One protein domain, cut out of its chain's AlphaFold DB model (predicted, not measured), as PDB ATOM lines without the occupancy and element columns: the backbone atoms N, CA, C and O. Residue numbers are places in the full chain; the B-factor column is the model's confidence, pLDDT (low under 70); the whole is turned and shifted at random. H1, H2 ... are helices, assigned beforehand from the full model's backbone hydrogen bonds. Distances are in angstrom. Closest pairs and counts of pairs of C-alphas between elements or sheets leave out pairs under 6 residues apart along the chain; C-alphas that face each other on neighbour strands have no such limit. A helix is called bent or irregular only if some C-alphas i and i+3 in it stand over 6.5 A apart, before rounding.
ATOM      1  N   TRP A  91     106.057  90.844 142.073       93.44
ATOM      2  CA  TRP A  91     106.551  91.806 141.091       93.44
ATOM      3  C   TRP A  91     106.981  93.105 141.755       93.44
ATOM      4  O   TRP A  91     106.291  93.628 142.630       93.44
ATOM      5  N   ILE A  92     108.073  93.675 141.255       94.00
ATOM      6  CA  ILE A  92     108.376  95.091 141.444       94.00
ATOM      7  C   ILE A  92     108.036  95.798 140.137       94.00
ATOM      8  O   ILE A  92     108.518  95.412 139.074       94.00
ATOM      9  N   ILE A  93     107.201  96.832 140.219       93.50
ATOM     10  CA  ILE A  93     106.791  97.639 139.069       93.50
ATOM     11  C   ILE A  93     107.427  99.020 139.210       93.50
ATOM     12  O   ILE A  93     107.250  99.692 140.225       93.50
ATOM     13  N   ALA A  94     108.156  99.447 138.182       93.31
ATOM     14  CA  ALA A  94     108.781 100.760 138.113       93.31
ATOM     15  C   ALA A  94     108.438 101.440 136.785       93.31
ATOM     16  O   ALA A  94     108.437 100.802 135.732       93.31
ATOM     17  N   TYR A  95     108.170 102.747 136.824       95.06
ATOM     18  CA  TYR A  95     108.023 103.532 135.600       95.06
ATOM     19  C   TYR A  95     109.361 103.616 134.861       95.06
ATOM     20  O   TYR A  95     110.400 103.887 135.466       95.06
ATOM     21  N   THR A  96     109.323 103.440 133.542       95.00
ATOM     22  CA  THR A  96     110.497 103.600 132.672       95.00
ATOM     23  C   THR A  96     110.910 105.060 132.519       95.00
ATOM     24  O   THR A  96     112.073 105.337 132.274       95.00
ATOM     25  N   THR A  97     109.985 106.002 132.698       96.50
ATOM     26  CA  THR A  97     110.262 107.440 132.639       96.50
ATOM     27  C   THR A  97     110.078 108.047 134.021       96.50
ATOM     28  O   THR A  97     109.006 107.936 134.621       96.50
ATOM     29  N   GLN A  98     111.125 108.685 134.531       96.81
ATOM     30  CA  GLN A  98     111.126 109.384 135.809       96.81
ATOM     31  C   GLN A  98     111.312 110.878 135.565       96.81
ATOM     32  O   GLN A  98     112.226 111.284 134.868       96.81
ATOM     33  N   ALA A  99     110.493 111.717 136.196       95.06
ATOM     34  CA  ALA A  99     110.640 113.170 136.059       95.06
ATOM     35  C   ALA A  99     111.971 113.708 136.628       95.06
ATOM     36  O   ALA A  99     112.429 114.772 136.227       95.06
ATOM     37  N   ASP A 100     112.571 112.984 137.577       97.06
ATOM     38  CA  ASP A 100     113.826 113.342 138.233       97.06
ATOM     39  C   ASP A 100     114.933 112.339 137.846       97.06
ATOM     40  O   ASP A 100     114.827 111.153 138.187       97.06
ATOM     41  N   PRO A 101     116.016 112.790 137.182       96.81
ATOM     42  CA  PRO A 101     117.163 111.947 136.856       96.81
ATOM     43  C   PRO A 101     117.814 111.272 138.070       96.81
ATOM     44  O   PRO A 101     118.248 110.121 137.961       96.81
ATOM     45  N   ALA A 102     117.856 111.935 139.230       97.25
ATOM     46  CA  ALA A 102     118.416 111.351 140.449       97.25
ATOM     47  C   ALA A 102     117.550 110.187 140.952       97.25
ATOM     48  O   ALA A 102     118.067 109.158 141.393       97.25
ATOM     49  N   LYS A 103     116.224 110.306 140.813       97.19
ATOM     50  CA  LYS A 103     115.288 109.220 141.123       97.19
ATOM     51  C   LYS A 103     115.435 108.049 140.152       97.19
ATOM     52  O   LYS A 103     115.393 106.903 140.598       97.19
ATOM     53  N   ALA A 104     115.634 108.313 138.858       97.69
ATOM     54  CA  ALA A 104     115.913 107.261 137.878       97.69
ATOM     55  C   ALA A 104     117.153 106.449 138.271       97.69
ATOM     56  O   ALA A 104     117.092 105.222 138.313       97.69
ATOM     57  N   GLU A 105     118.245 107.129 138.626       97.62
ATOM     58  CA  GLU A 105     119.483 106.476 139.063       97.62
ATOM     59  C   GLU A 105     119.291 105.669 140.353       97.62
ATOM     60  O   GLU A 105     119.690 104.506 140.414       97.62
ATOM     61  N   ALA A 106     118.606 106.229 141.354       97.69
ATOM     62  CA  ALA A 106     118.337 105.527 142.608       97.69
ATOM     63  C   ALA A 106     117.509 104.244 142.400       97.69
ATOM     64  O   ALA A 106     117.824 103.206 142.985       97.69
ATOM     65  N   ILE A 107     116.480 104.286 141.543       97.94
ATOM     66  CA  ILE A 107     115.670 103.102 141.215       97.94
ATOM     67  C   ILE A 107     116.526 102.059 140.491       97.94
ATOM     68  O   ILE A 107     116.470 100.882 140.854       97.94
ATOM     69  N   ARG A 108     117.343 102.465 139.507       97.75
ATOM     70  CA  ARG A 108     118.248 101.539 138.807       97.75
ATOM     71  C   ARG A 108     119.215 100.858 139.772       97.75
ATOM     72  O   ARG A 108     119.344  99.635 139.729       97.75
ATOM     73  N   GLY A 109     119.846 101.625 140.662       97.94
ATOM     74  CA  GLY A 109     120.771 101.096 141.665       97.94
ATOM     75  C   GLY A 109     120.095 100.113 142.623       97.94
ATOM     76  O   GLY A 109     120.605  99.014 142.837       97.94
ATOM     77  N   PHE A 110     118.910 100.459 143.133       97.88
ATOM     78  CA  PHE A 110     118.149  99.591 144.035       97.88
ATOM     79  C   PHE A 110     117.748  98.264 143.378       97.88
ATOM     80  O   PHE A 110     117.988  97.200 143.949       97.88
ATOM     81  N   LEU A 111     117.189  98.303 142.163       97.62
ATOM     82  CA  LEU A 111     116.812  97.088 141.433       97.62
ATOM     83  C   LEU A 111     118.035  96.234 141.075       97.62
ATOM     84  O   LEU A 111     117.973  95.010 141.177       97.62
ATOM     85  N   THR A 112     119.154  96.871 140.713       97.62
ATOM     86  CA  THR A 112     120.413  96.171 140.413       97.62
ATOM     87  C   THR A 112     120.928  95.436 141.646       97.62
ATOM     88  O   THR A 112     121.297  94.270 141.535       97.62
ATOM     89  N   TYR A 113     120.896  96.064 142.824       97.75
ATOM     90  CA  TYR A 113     121.255  95.406 144.082       97.75
ATOM     91  C   TYR A 113     120.331  94.217 144.389       97.75
ATOM     92  O   TYR A 113     120.808  93.110 144.644       97.75
ATOM     93  N   LEU A 114     119.006  94.406 144.314       96.56
ATOM     94  CA  LEU A 114     118.037  93.338 144.599       96.56
ATOM     95  C   LEU A 114     118.202  92.117 143.685       96.56
ATOM     96  O   LEU A 114     117.984  90.986 144.121       96.56
ATOM     97  N   LEU A 115     118.574  92.342 142.422       96.19
ATOM     98  CA  LEU A 115     118.793  91.295 141.423       96.19
ATOM     99  C   LEU A 115     120.210  90.704 141.454       96.19
ATOM    100  O   LEU A 115     120.469  89.754 140.718       96.19
ATOM    101  N   ASN A 116     121.115  91.218 142.286       96.12
ATOM    102  CA  ASN A 116     122.450  90.659 142.502       96.12
ATOM    103  C   ASN A 116     122.611  90.249 143.971       96.12
ATOM    104  O   ASN A 116     122.071  89.221 144.379       96.12
ATOM    105  N   GLU A 117     123.319  91.036 144.780       96.00
ATOM    106  CA  GLU A 117     123.655  90.699 146.166       96.00
ATOM    107  C   GLU A 117     122.406  90.476 147.028       96.00
ATOM    108  O   GLU A 117     122.385  89.588 147.883       96.00
ATOM    109  N   GLY A 118     121.338  91.234 146.767       95.50
ATOM    110  CA  GLY A 118     120.070  91.132 147.483       95.50
ATOM    111  C   GLY A 118     119.373  89.776 147.334       95.50
ATOM    112  O   GLY A 118     118.643  89.382 148.242       95.50
ATOM    113  N   GLN A 119     119.640  89.008 146.267       94.81
ATOM    114  CA  GLN A 119     119.069  87.659 146.107       94.81
ATOM    115  C   GLN A 119     119.484  86.715 147.242       94.81
ATOM    116  O   GLN A 119     118.732  85.807 147.595       94.81
ATOM    117  N   THR A 120     120.646  86.948 147.861       95.31
ATOM    118  CA  THR A 120     121.134  86.137 148.990       95.31
ATOM    119  C   THR A 120     120.279  86.280 150.251       95.31
ATOM    120  O   THR A 120     120.333  85.421 151.130       95.31
ATOM    121  N   LEU A 121     119.455  87.330 150.330       95.69
ATOM    122  CA  LEU A 121     118.537  87.562 151.441       95.69
ATOM    123  C   LEU A 121     117.225  86.785 151.286       95.69
ATOM    124  O   LEU A 121     116.592  86.492 152.290       95.69
ATOM    125  N   ALA A 122     116.812  86.425 150.067       94.75
ATOM    126  CA  ALA A 122     115.508  85.795 149.838       94.75
ATOM    127  C   ALA A 122     115.300  84.505 150.666       94.75
ATOM    128  O   ALA A 122     114.272  84.402 151.341       94.75
ATOM    129  N   PRO A 123     116.271  83.571 150.749       96.06
ATOM    130  CA  PRO A 123     116.084  82.356 151.539       96.06
ATOM    131  C   PRO A 123     115.953  82.602 153.046       96.06
ATOM    132  O   PRO A 123     115.364  81.779 153.742       96.06
ATOM    133  N   THR A 124     116.480  83.718 153.568       95.31
ATOM    134  CA  THR A 124     116.417  84.029 155.010       95.31
ATOM    135  C   THR A 124     115.025  84.470 155.457       95.31
ATOM    136  O   THR A 124     114.733  84.450 156.651       95.31
ATOM    137  N   ILE A 125     114.166  84.826 154.498       93.94
ATOM    138  CA  ILE A 125     112.766  85.215 154.692       93.94
ATOM    139  C   ILE A 125     111.800  84.263 153.970       93.94
ATOM    140  O   ILE A 125     110.677  84.643 153.661       93.94
ATOM    141  N   ASP A 126     112.234  83.029 153.697       96.00
ATOM    142  CA  ASP A 126     111.430  81.970 153.073       96.00
ATOM    143  C   ASP A 126     110.963  82.247 151.628       96.00
ATOM    144  O   ASP A 126     109.941  81.717 151.184       96.00
ATOM    145  N   PHE A 127     111.753  82.999 150.859       96.00
ATOM    146  CA  PHE A 127     111.578  83.153 149.414       96.00
ATOM    147  C   PHE A 127     112.649  82.383 148.636       96.00
ATOM    148  O   PHE A 127     113.834  82.402 148.967       96.00
ATOM    149  N   ALA A 128     112.229  81.707 147.565       95.44
ATOM    150  CA  ALA A 128     113.154  81.081 146.631       95.44
ATOM    151  C   ALA A 128     113.877  82.159 145.796       95.44
ATOM    152  O   ALA A 128     113.248  83.151 145.412       95.44
ATOM    153  N   PRO A 129     115.179  81.987 145.503       93.50
ATOM    154  CA  PRO A 129     115.895  82.893 144.613       93.50
ATOM    155  C   PRO A 129     115.356  82.789 143.181       93.50
ATOM    156  O   PRO A 129     114.834  81.752 142.767       93.50
ATOM    157  N   LEU A 130     115.506  83.861 142.401       91.88
ATOM    158  CA  LEU A 130     115.109  83.855 140.994       91.88
ATOM    159  C   LEU A 130     115.996  82.901 140.174       91.88
ATOM    160  O   LEU A 130     117.214  82.885 140.379       91.88
ATOM    161  N   PRO A 131     115.436  82.190 139.174       88.56
ATOM    162  CA  PRO A 131     116.242  81.517 138.162       88.56
ATOM    163  C   PRO A 131     117.212  82.493 137.492       88.56
ATOM    164  O   PRO A 131     116.854  83.636 137.190       88.56
ATOM    165  N   GLU A 132     118.435  82.040 137.213       89.19
ATOM    166  CA  GLU A 132     119.487  82.907 136.668       89.19
ATOM    167  C   GLU A 132     119.077  83.565 135.343       89.19
ATOM    168  O   GLU A 132     119.273  84.765 135.159       89.19
ATOM    169  N   SER A 133     118.435  82.809 134.450       86.81
ATOM    170  CA  SER A 133     117.948  83.317 133.163       86.81
ATOM    171  C   SER A 133     116.935  84.456 133.325       86.81
ATOM    172  O   SER A 133     117.012  85.455 132.610       86.81
ATOM    173  N   LEU A 134     116.020  84.347 134.293       89.50
ATOM    174  CA  LEU A 134     115.049  85.394 134.608       89.50
ATOM    175  C   LEU A 134     115.737  86.633 135.181       89.50
ATOM    176  O   LEU A 134     115.447  87.754 134.770       89.50
ATOM    177  N   ARG A 135     116.656  86.422 136.125       92.62
ATOM    178  CA  ARG A 135     117.412  87.481 136.799       92.62
ATOM    179  C   ARG A 135     118.211  88.319 135.798       92.62
ATOM    180  O   ARG A 135     118.190  89.544 135.882       92.62
ATOM    181  N   LEU A 136     118.854  87.678 134.820       91.81
ATOM    182  CA  LEU A 136     119.592  88.364 133.753       91.81
ATOM    183  C   LEU A 136     118.662  89.183 132.844       91.81
ATOM    184  O   LEU A 136     118.915  90.370 132.639       91.81
ATOM    185  N   LYS A 137     117.533  88.614 132.395       90.88
ATOM    186  CA  LYS A 137     116.522  89.372 131.631       90.88
ATOM    187  C   LYS A 137     115.946  90.550 132.435       90.88
ATOM    188  O   LYS A 137     115.615  91.600 131.878       90.88
ATOM    189  N   ALA A 138     115.804  90.404 133.753       93.50
ATOM    190  CA  ALA A 138     115.349  91.484 134.626       93.50
ATOM    191  C   ALA A 138     116.381  92.619 134.722       93.50
ATOM    192  O   ALA A 138     115.995  93.785 134.643       93.50
ATOM    193  N   ILE A 139     117.677  92.297 134.801       95.06
ATOM    194  CA  ILE A 139     118.769  93.287 134.766       95.06
ATOM    195  C   ILE A 139     118.752  94.086 133.458       95.06
ATOM    196  O   ILE A 139     118.858  95.311 133.494       95.06
ATOM    197  N   GLU A 140     118.543  93.437 132.312       93.31
ATOM    198  CA  GLU A 140     118.429  94.129 131.016       93.31
ATOM    199  C   GLU A 140     117.266  95.135 130.992       93.31
ATOM    200  O   GLU A 140     117.378  96.220 130.417       93.31
ATOM    201  N   ASN A 141     116.153  94.822 131.665       93.12
ATOM    202  CA  ASN A 141     115.004  95.722 131.752       93.12
ATOM    203  C   ASN A 141     115.273  96.980 132.590       93.12
ATOM    204  O   ASN A 141     114.645  98.009 132.334       93.12
ATOM    205  N   ILE A 142     116.225  96.950 133.530       95.31
ATOM    206  CA  ILE A 142     116.596  98.127 134.337       95.31
ATOM    207  C   ILE A 142     117.090  99.271 133.445       95.31
ATOM    208  O   ILE A 142     116.802 100.436 133.722       95.31
ATOM    209  N   ALA A 143     117.777  98.957 132.341       92.38
ATOM    210  CA  ALA A 143     118.296  99.954 131.404       92.38
ATOM    211  C   ALA A 143     117.192 100.786 130.724       92.38
ATOM    212  O   ALA A 143     117.468 101.865 130.205       92.38
ATOM    213  N   LYS A 144     115.936 100.316 130.747       93.50
ATOM    214  CA  LYS A 144     114.777 101.056 130.223       93.50
ATOM    215  C   LYS A 144     114.328 102.189 131.147       93.50
ATOM    216  O   LYS A 144     113.523 103.012 130.728       93.50
ATOM    217  N   ILE A 145     114.799 102.220 132.395       96.31
ATOM    218  CA  ILE A 145     114.477 103.276 133.355       96.31
ATOM    219  C   ILE A 145     115.395 104.463 133.080       96.31
ATOM    220  O   ILE A 145     116.606 104.363 133.260       96.31
ATOM    221  N   GLY A 146     114.819 105.590 132.683       92.94
ATOM    222  CA  GLY A 146     115.499 106.841 132.365       92.94
ATOM    223  C   GLY A 146     114.703 108.059 132.831       92.94
ATOM    224  O   GLY A 146     113.640 107.924 133.444       92.94
ATOM    225  N   ALA A 147     115.252 109.238 132.551       76.81
ATOM    226  CA  ALA A 147     114.541 110.508 132.651       76.81
ATOM    227  C   ALA A 147     114.028 110.926 131.272       76.81
ATOM    228  O   ALA A 147     114.778 110.693 130.297       76.81
TER     229      ALA A 147
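What this domain is: This is residues 91 to 147 of the 147 residues of the protein "Phosphate ABC transporter substrate-binding protein PstS" of Actinobacteria bacterium (UniProt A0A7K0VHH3). Two helices, H1 and H3, run opposite ways nearly along one line direction, shifted lengthwise so that they overlap only in part, while H2 carries the chain on beyond the last residue of H1 before it folds back to H3. The opening stretch, residues 91 to 100, runs back along H1 in the opposite direction, and residues 143 to 147 run on from H3 toward the first residues of H1. The printed part has 57 residues with three named helices, H1, H2 and H3 in that order along the chain, and no named strand; its class is all helix, with 34 residues in named elements. It is only just compact, close to loose, with a radius of gyration of the C-alphas of 12.2 A, and its outline is elongated, spanning 35 by 20 by 17 A.

Where its parts are: The printed part begins at Trp 91, with its C-alpha at (106.551, 91.806, 141.091), and residues 91 to 100 hold no named helix. H1 is residues 101 to 114, the longest helix by residues, 20.2 A from first to last C-alpha; C-alpha 101 is at (117.163, 111.947, 136.856). H2 is residues 117 to 125, 14.9 A from first to last C-alpha. H2 is only just irregular: C-alphas 120 and 123 are 6.8 A apart. H3 is residues 132 to 142, 15.7 A from first to last C-alpha, and ends with C-alpha 142 at (116.596, 98.127, 134.337).

How they stand to each other: H1 and H3 touch, with the C-alphas of Arg 108 and Ile 142 the closest pair at 5.9 A. H1 touches H3 with residues 108 to 112 alone. Their lines stand at a shallow tilt of 6 degrees, opposite ways, and their centres are 14.7 A apart. H1 and H2 meet only through their link. H2 touches no helix. H2 and H3 are apart. In H1 and H3 each O i to N i+4 pair is within hydrogen-bond range, while in H2 0 of 5 such pairs are, beside 5 of 6 O i to N i+3 pairs.

The domain as a whole: The two C-alphas farthest apart are those of Ala 99 and Asp 126, at 35.5 A, and the first and last printed C-alphas, of Trp 91 and Ala 147, are 22.0 A apart. The printed part has no cut and ends at residue 147, the chain's last residue. The link from H1 to H2, with 2 residues, is tight, and that from H2 to H3, with 6 residues, is short; no link is long. The mean pLDDT of the printed part is 94.5, and no printed residue is under 70.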